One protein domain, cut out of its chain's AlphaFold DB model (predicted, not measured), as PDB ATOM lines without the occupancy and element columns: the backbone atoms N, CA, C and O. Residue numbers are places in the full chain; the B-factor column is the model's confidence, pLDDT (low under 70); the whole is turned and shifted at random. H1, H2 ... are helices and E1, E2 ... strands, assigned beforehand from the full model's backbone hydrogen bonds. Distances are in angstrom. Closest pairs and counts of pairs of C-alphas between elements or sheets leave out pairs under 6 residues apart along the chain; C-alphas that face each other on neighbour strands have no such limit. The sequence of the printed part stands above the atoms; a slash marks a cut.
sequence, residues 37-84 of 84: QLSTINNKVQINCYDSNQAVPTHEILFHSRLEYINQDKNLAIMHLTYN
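What this domain is: This is residues 37 to 84 of the 84 residues of an uncharacterized protein of Acinetobacter guillouiae (UniProt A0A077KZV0). Two separate antiparallel hairpins, the longer E3 and E4 and the shorter E1 and E2, make an open, flat shape with a gap between them. A link, of which residues 51 to 57 stand free, joins the shorter hairpin to the single turn of H1 at the base of the longer one, and the tips of both hairpins point to the same general side. The printed part has 48 residues, with one named helix and four named strands in the order E1, E2, H1, E3, E4, and its class is mostly strand. The two sheets have the orders E3 - E4 and E1 - E2, each antiparallel. The whole is extended, with a radius of gyration of the C-alphas of 15.3 A and spans of 46 by 29 by 11 A.

How they stand to each other: Begin with E3, residues 62 to 69, and E4, residues 77 to 83, a hairpin of antiparallel neighbours at 167 degrees between their directions. Look at C-alphas 65 and 81, which face each other at 4.7 A; N 66 and O 80, at 2.9 A, and N 80 and O 66, at 2.8 A, are within hydrogen-bond range. Just before E3 find H1, residues 58 to 61, whose closest C-alpha to E4 is that of Ile 61, 5.3 A from that of Tyr 83. H1 is too short for any O i to N i+4 pair, and its one O i to N i+3 pair is within range. Farther out is the second hairpin, E1, residues 37 to 41, and E2, residues 44 to 49, antiparallel at 154 degrees. Its closest facing C-alphas are 40 and 45, at 4.7 A, and N 39 and O 46 are within hydrogen-bond range at 2.9 A. Both E1 and E2 are apart from E3 and E4, and E1 is apart from H1.

Where its parts are: Find C-alpha 62 at (22.599, -19.615, -51.630); from there E3 runs 20.6 A to C-alpha 69. E4 runs 19.6 A from C-alpha 77 to C-alpha 83 at (21.602, -17.351, -55.251). H1 measures 5.4 A from C-alpha 58 to C-alpha 61. Go back to C-alpha 37 at (5.433, -6.790, -48.912), where E1 begins its 12.6 A to C-alpha 41. E2 then covers 15.8 A from C-alpha 44 to C-alpha 49.

The domain as a whole: The two C-alphas farthest apart are those of Asp 51 and Gln 72, at 46.3 A. The printed part has no cut and ends at residue 84, the chain's last. The links E1 to E2 and H1 to E3 are tight, those from E2 to H1 and from E3 to E4 are short, and no link is long. Residues 40 to 45 stand free, as do residues 51 to 57. The mean pLDDT of the printed part is 78.5, and in residues 50 to 58 the model's confidence is under 70.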
ATOM      1  N   GLN A  37       5.240  -8.159 -49.375       79.06
ATOM      2  CA  GLN A  37       5.433  -6.790 -48.912       79.06
ATOM      3  C   GLN A  37       6.634  -6.718 -47.971       79.06
ATOM      4  O   GLN A  37       6.711  -7.433 -46.971       79.06
ATOM      5  N   LEU A  38       7.560  -5.819 -48.291       78.19
ATOM      6  CA  LEU A  38       8.705  -5.474 -47.458       78.19
ATOM      7  C   LEU A  38       8.371  -4.220 -46.651       78.19
ATOM      8  O   LEU A  38       8.086  -3.167 -47.222       78.19
ATOM      9  N   SER A  39       8.434  -4.311 -45.326       82.25
ATOM     10  CA  SER A  39       8.334  -3.155 -44.435       82.25
ATOM     11  C   SER A  39       9.541  -3.098 -43.501       82.25
ATOM     12  O   SER A  39      10.171  -4.107 -43.195       82.25
ATOM     13  N   THR A  40       9.914  -1.893 -43.071       78.69
ATOM     14  CA  THR A  40      10.977  -1.703 -42.076       78.69
ATOM     15  C   THR A  40      10.353  -1.147 -40.807       78.69
ATOM     16  O   THR A  40       9.799  -0.050 -40.824       78.69
ATOM     17  N   ILE A  41      10.438  -1.896 -39.709       78.19
ATOM     18  CA  ILE A  41       9.925  -1.487 -38.394       78.19
ATOM     19  C   ILE A  41      11.066  -1.618 -37.388       78.19
ATOM     20  O   ILE A  41      11.652  -2.689 -37.253       78.19
ATOM     21  N   ASN A  42      11.399  -0.541 -36.670       81.62
ATOM     22  CA  ASN A  42      12.462  -0.533 -35.652       81.62
ATOM     23  C   ASN A  42      13.812  -1.084 -36.159       81.62
ATOM     24  O   ASN A  42      14.441  -1.902 -35.491       81.62
ATOM     25  N   ASN A  43      14.237  -0.669 -37.358       75.19
ATOM     26  CA  ASN A  43      15.457  -1.143 -38.028       75.19
ATOM     27  C   ASN A  43      15.496  -2.657 -38.307       75.19
ATOM     28  O   ASN A  43      16.560  -3.210 -38.577       75.19
ATOM     29  N   LYS A  44      14.347  -3.339 -38.255       73.06
ATOM     30  CA  LYS A  44      14.203  -4.731 -38.675       73.06
ATOM     31  C   LYS A  44      13.420  -4.780 -39.976       73.06
ATOM     32  O   LYS A  44      12.379  -4.134 -40.104       73.06
ATOM     33  N   VAL A  45      13.929  -5.558 -40.925       77.38
ATOM     34  CA  VAL A  45      13.209  -5.886 -42.154       77.38
ATOM     35  C   VAL A  45      12.137  -6.908 -41.793       77.38
ATOM     36  O   VAL A  45      12.447  -7.986 -41.287       77.38
ATOM     37  N   GLN A  46      10.879  -6.548 -42.012       77.50
ATOM     38  CA  GLN A  46       9.741  -7.444 -41.894       77.50
ATOM     39  C   GLN A  46       9.247  -7.781 -43.298       77.50
ATOM     40  O   GLN A  46       9.021  -6.902 -44.129       77.50
ATOM     41  N   ILE A  47       9.096  -9.074 -43.558       78.81
ATOM     42  CA  ILE A  47       8.639  -9.601 -44.840       78.81
ATOM     43  C   ILE A  47       7.274 -10.216 -44.590       78.81
ATOM     44  O   ILE A  47       7.148 -11.129 -43.773       78.81
ATOM     45  N   ASN A  48       6.257  -9.690 -45.260       77.62
ATOM     46  CA  ASN A  48       4.912 -10.235 -45.220       77.62
ATOM     47  C   ASN A  48       4.557 -10.772 -46.605       77.62
ATOM     48  O   ASN A  48       4.197 -10.013 -47.502       77.62
ATOM     49  N   CYS A  49       4.694 -12.080 -46.779       75.88
ATOM     50  CA  CYS A  49       4.262 -12.771 -47.982       75.88
ATOM     51  C   CYS A  49       2.853 -13.314 -47.739       75.88
ATOM     52  O   CYS A  49       2.653 -14.127 -46.837       75.88
ATOM     53  N   TYR A  50       1.873 -12.844 -48.517       66.69
ATOM     54  CA  TYR A  50       0.525 -13.405 -48.479       66.69
ATOM     55  C   TYR A  50       0.596 -14.870 -48.940       66.69
ATOM     56  O   TYR A  50       0.868 -15.146 -50.101       66.69
ATOM     57  N   ASP A  51       0.365 -15.795 -48.009       62.00
ATOM     58  CA  ASP A  51       0.138 -17.227 -48.260       62.00
ATOM     59  C   ASP A  51       1.316 -18.056 -48.821       62.00
ATOM     60  O   ASP A  51       1.123 -19.146 -49.364       62.00
ATOM     61  N   SER A  52       2.570 -17.613 -48.661       57.72
ATOM     62  CA  SER A  52       3.716 -18.430 -49.080       57.72
ATOM     63  C   SER A  52       4.177 -19.372 -47.955       57.72
ATOM     64  O   SER A  52       5.088 -19.056 -47.189       57.72
ATOM     65  N   ASN A  53       3.644 -20.595 -47.914       56.31
ATOM     66  CA  ASN A  53       4.245 -21.728 -47.180       56.31
ATOM     67  C   ASN A  53       5.611 -22.180 -47.764       56.31
ATOM     68  O   ASN A  53       6.064 -23.292 -47.514       56.31
ATOM     69  N   GLN A  54       6.265 -21.343 -48.573       64.31
ATOM     70  CA  GLN A  54       7.440 -21.667 -49.382       64.31
ATOM     71  C   GLN A  54       8.673 -20.866 -48.948       64.31
ATOM     72  O   GLN A  54       9.493 -20.474 -49.773       64.31
ATOM     73  N   ALA A  55       8.815 -20.590 -47.649       67.19
ATOM     74  CA  ALA A  55      10.082 -20.092 -47.134       67.19
ATOM     75  C   ALA A  55      11.138 -21.193 -47.304       67.19
ATOM     76  O   ALA A  55      11.110 -22.206 -46.604       67.19
ATOM     77  N   VAL A  56      12.043 -21.002 -48.260       69.94
ATOM     78  CA  VAL A  56      13.139 -21.931 -48.522       69.94
ATOM     79  C   VAL A  56      14.338 -21.542 -47.647       69.94
ATOM     80  O   VAL A  56      14.689 -20.358 -47.586       69.94
ATOM     81  N   PRO A  57      14.979 -22.491 -46.944       69.44
ATOM     82  CA  PRO A  57      16.186 -22.213 -46.177       69.44
ATOM     83  C   PRO A  57      17.305 -21.611 -47.034       69.44
ATOM     84  O   PRO A  57      17.560 -22.050 -48.152       69.44
ATOM     85  N   THR A  58      18.062 -20.661 -46.475       69.69
ATOM     86  CA  THR A  58      19.154 -19.974 -47.189       69.69
ATOM     87  C   THR A  58      20.170 -20.935 -47.811       69.69
ATOM     88  O   THR A  58      20.674 -20.657 -48.887       69.69
ATOM     89  N   HIS A  59      20.462 -22.070 -47.170       73.62
ATOM     90  CA  HIS A  59      21.435 -23.045 -47.677       73.62
ATOM     91  C   HIS A  59      20.969 -23.800 -48.933       73.62
ATOM     92  O   HIS A  59      21.793 -24.416 -49.599       73.62
ATOM     93  N   GLU A  60      19.676 -23.762 -49.253       72.94
ATOM     94  CA  GLU A  60      19.119 -24.402 -50.451       72.94
ATOM     95  C   GLU A  60      19.140 -23.462 -51.668       72.94
ATOM     96  O   GLU A  60      19.182 -23.931 -52.802       72.94
ATOM     97  N   ILE A  61      19.160 -22.142 -51.440       74.25
ATOM     98  CA  ILE A  61      19.169 -21.117 -52.500       74.25
ATOM     99  C   ILE A  61      20.530 -20.445 -52.676       74.25
ATOM    100  O   ILE A  61      20.869 -20.019 -53.776       74.25
ATOM    101  N   LEU A  62      21.326 -20.326 -51.611       81.06
ATOM    102  CA  LEU A  62      22.599 -19.615 -51.630       81.06
ATOM    103  C   LEU A  62      23.694 -20.534 -52.174       81.06
ATOM    104  O   LEU A  62      24.181 -21.428 -51.485       81.06
ATOM    105  N   PHE A  63      24.108 -20.273 -53.408       80.94
ATOM    106  CA  PHE A  63      25.163 -21.024 -54.076       80.94
ATOM    107  C   PHE A  63      26.562 -20.579 -53.633       80.94
ATOM    108  O   PHE A  63      27.463 -21.400 -53.462       80.94
ATOM    109  N   HIS A  64      26.760 -19.271 -53.453       83.19
ATOM    110  CA  HIS A  64      28.060 -18.718 -53.087       83.19
ATOM    111  C   HIS A  64      27.911 -17.489 -52.195       83.19
ATOM    112  O   HIS A  64      27.085 -16.613 -52.458       83.19
ATOM    113  N   SER A  65      28.751 -17.398 -51.167       85.31
ATOM    114  CA  SER A  65      28.948 -16.178 -50.393       85.31
ATOM    115  C   SER A  65      30.433 -15.901 -50.210       85.31
ATOM    116  O   SER A  65      31.224 -16.798 -49.910       85.31
ATOM    117  N   ARG A  66      30.827 -14.644 -50.415       88.19
ATOM    118  CA  ARG A  66      32.217 -14.210 -50.266       88.19
ATOM    119  C   ARG A  66      32.275 -12.822 -49.653       88.19
ATOM    120  O   ARG A  66      31.655 -11.890 -50.152       88.19
ATOM    121  N   LEU A  67      33.096 -12.682 -48.617       86.88
ATOM    122  CA  LEU A  67      33.447 -11.390 -48.044       86.88
ATOM    123  C   LEU A  67      34.684 -10.819 -48.746       86.88
ATOM    124  O   LEU A  67      35.681 -11.520 -48.947       86.88
ATOM    125  N   GLU A  68      34.631  -9.539 -49.083       90.12
ATOM    126  CA  GLU A  68      35.750  -8.774 -49.623       90.12
ATOM    127  C   GLU A  68      35.994  -7.539 -48.755       90.12
ATOM    128  O   GLU A  68      35.087  -6.740 -48.547       90.12
ATOM    129  N   TYR A  69      37.219  -7.374 -48.255       89.50
ATOM    130  CA  TYR A  69      37.634  -6.138 -47.592       89.50
ATOM    131  C   TYR A  69      38.176  -5.170 -48.629       89.50
ATOM    132  O   TYR A  69      39.064  -5.531 -49.402       89.50
ATOM    133  N   ILE A  70      37.671  -3.941 -48.619       91.56
ATOM    134  CA  ILE A  70      38.039  -2.938 -49.624       91.56
ATOM    135  C   ILE A  70      39.142  -1.988 -49.152       91.56
ATOM    136  O   ILE A  70      39.557  -1.099 -49.892       91.56
ATOM    137  N   ASN A  71      39.659  -2.192 -47.941       83.25
ATOM    138  CA  ASN A  71      40.828  -1.491 -47.435       83.25
ATOM    139  C   ASN A  71      41.757  -2.405 -46.627       83.25
ATOM    140  O   ASN A  71      41.365  -3.468 -46.142       83.25
ATOM    141  N   GLN A  72      43.006  -1.964 -46.474       82.38
ATOM    142  CA  GLN A  72      44.045  -2.713 -45.762       82.38
ATOM    143  C   GLN A  72      43.743  -2.848 -44.265       82.38
ATOM    144  O   GLN A  72      44.051  -3.884 -43.679       82.38
ATOM    145  N   ASP A  73      43.065  -1.857 -43.682       82.38
ATOM    146  CA  ASP A  73      42.693  -1.854 -42.262       82.38
ATOM    147  C   ASP A  73      41.487  -2.756 -41.955       82.38
ATOM    148  O   ASP A  73      41.085  -2.866 -40.800       82.38
ATOM    149  N   LYS A  74      40.889  -3.391 -42.979       80.56
ATOM    150  CA  LYS A  74      39.740  -4.307 -42.867       80.56
ATOM    151  C   LYS A  74      38.539  -3.735 -42.100       80.56
ATOM    152  O   LYS A  74      37.738  -4.484 -41.548       80.56
ATOM    153  N   ASN A  75      38.386  -2.414 -42.094       80.75
ATOM    154  CA  ASN A  75      37.260  -1.734 -41.450       80.75
ATOM    155  C   ASN A  75      36.086  -1.484 -42.412       80.75
ATOM    156  O   ASN A  75      35.043  -0.984 -42.000       80.75
ATOM    157  N   LEU A  76      36.250  -1.846 -43.685       85.19
ATOM    158  CA  LEU A  76      35.243  -1.687 -44.716       85.19
ATOM    159  C   LEU A  76      35.181  -2.953 -45.570       85.19
ATOM    160  O   LEU A  76      36.203  -3.431 -46.072       85.19
ATOM    161  N   ALA A  77      33.980  -3.510 -45.718       87.62
ATOM    162  CA  ALA A  77      33.780  -4.785 -46.388       87.62
ATOM    163  C   ALA A  77      32.506  -4.809 -47.238       87.62
ATOM    164  O   ALA A  77      31.538  -4.103 -46.959       87.62
ATOM    165  N   ILE A  78      32.521  -5.663 -48.257       88.50
ATOM    166  CA  ILE A  78      31.405  -5.964 -49.149       88.50
ATOM    167  C   ILE A  78      31.131  -7.467 -49.064       88.50
ATOM    168  O   ILE A  78      32.050  -8.283 -49.154       88.50
ATOM    169  N   MET A  79      29.861  -7.834 -48.894       87.56
ATOM    170  CA  MET A  79      29.403  -9.219 -48.974       87.56
ATOM    171  C   MET A  79      28.838  -9.485 -50.370       87.56
ATOM    172  O   MET A  79      27.833  -8.894 -50.761       87.56
ATOM    173  N   HIS A  80      29.469 -10.395 -51.104       88.31
ATOM    174  CA  HIS A  80      28.979 -10.908 -52.380       88.31
ATOM    175  C   HIS A  80      28.113 -12.138 -52.121       88.31
ATOM    176  O   HIS A  80      28.571 -13.079 -51.471       88.31
ATOM    177  N   LEU A  81      26.881 -12.138 -52.629       85.88
ATOM    178  CA  LEU A  81      25.931 -13.247 -52.509       85.88
ATOM    179  C   LEU A  81      25.477 -13.677 -53.906       85.88
ATOM    180  O   LEU A  81      25.058 -12.843 -54.708       85.88
ATOM    181  N   THR A  82      25.536 -14.973 -54.193       86.12
ATOM    182  CA  THR A  82      24.986 -15.584 -55.409       86.12
ATOM    183  C   THR A  82      23.942 -16.608 -54.999       86.12
ATOM    184  O   THR A  82      24.238 -17.501 -54.201       86.12
ATOM    185  N   TYR A  83      22.734 -16.476 -55.537       81.31
ATOM    186  CA  TYR A  83      21.602 -17.351 -55.251       81.31
ATOM    187  C   TYR A  83      20.945 -17.833 -56.550       81.31
ATOM    188  O   TYR A  83      21.057 -17.152 -57.572       81.31
ATOM    189  N   ASN A  84      20.315 -19.008 -56.496       72.12
ATOM    190  CA  ASN A  84      19.546 -19.610 -57.592       72.12
ATOM    191  C   ASN A  84      18.051 -19.316 -57.469       72.12
ATOM    192  O   ASN A  84      17.568 -19.210 -56.318       72.12
TER     193      ASN A  84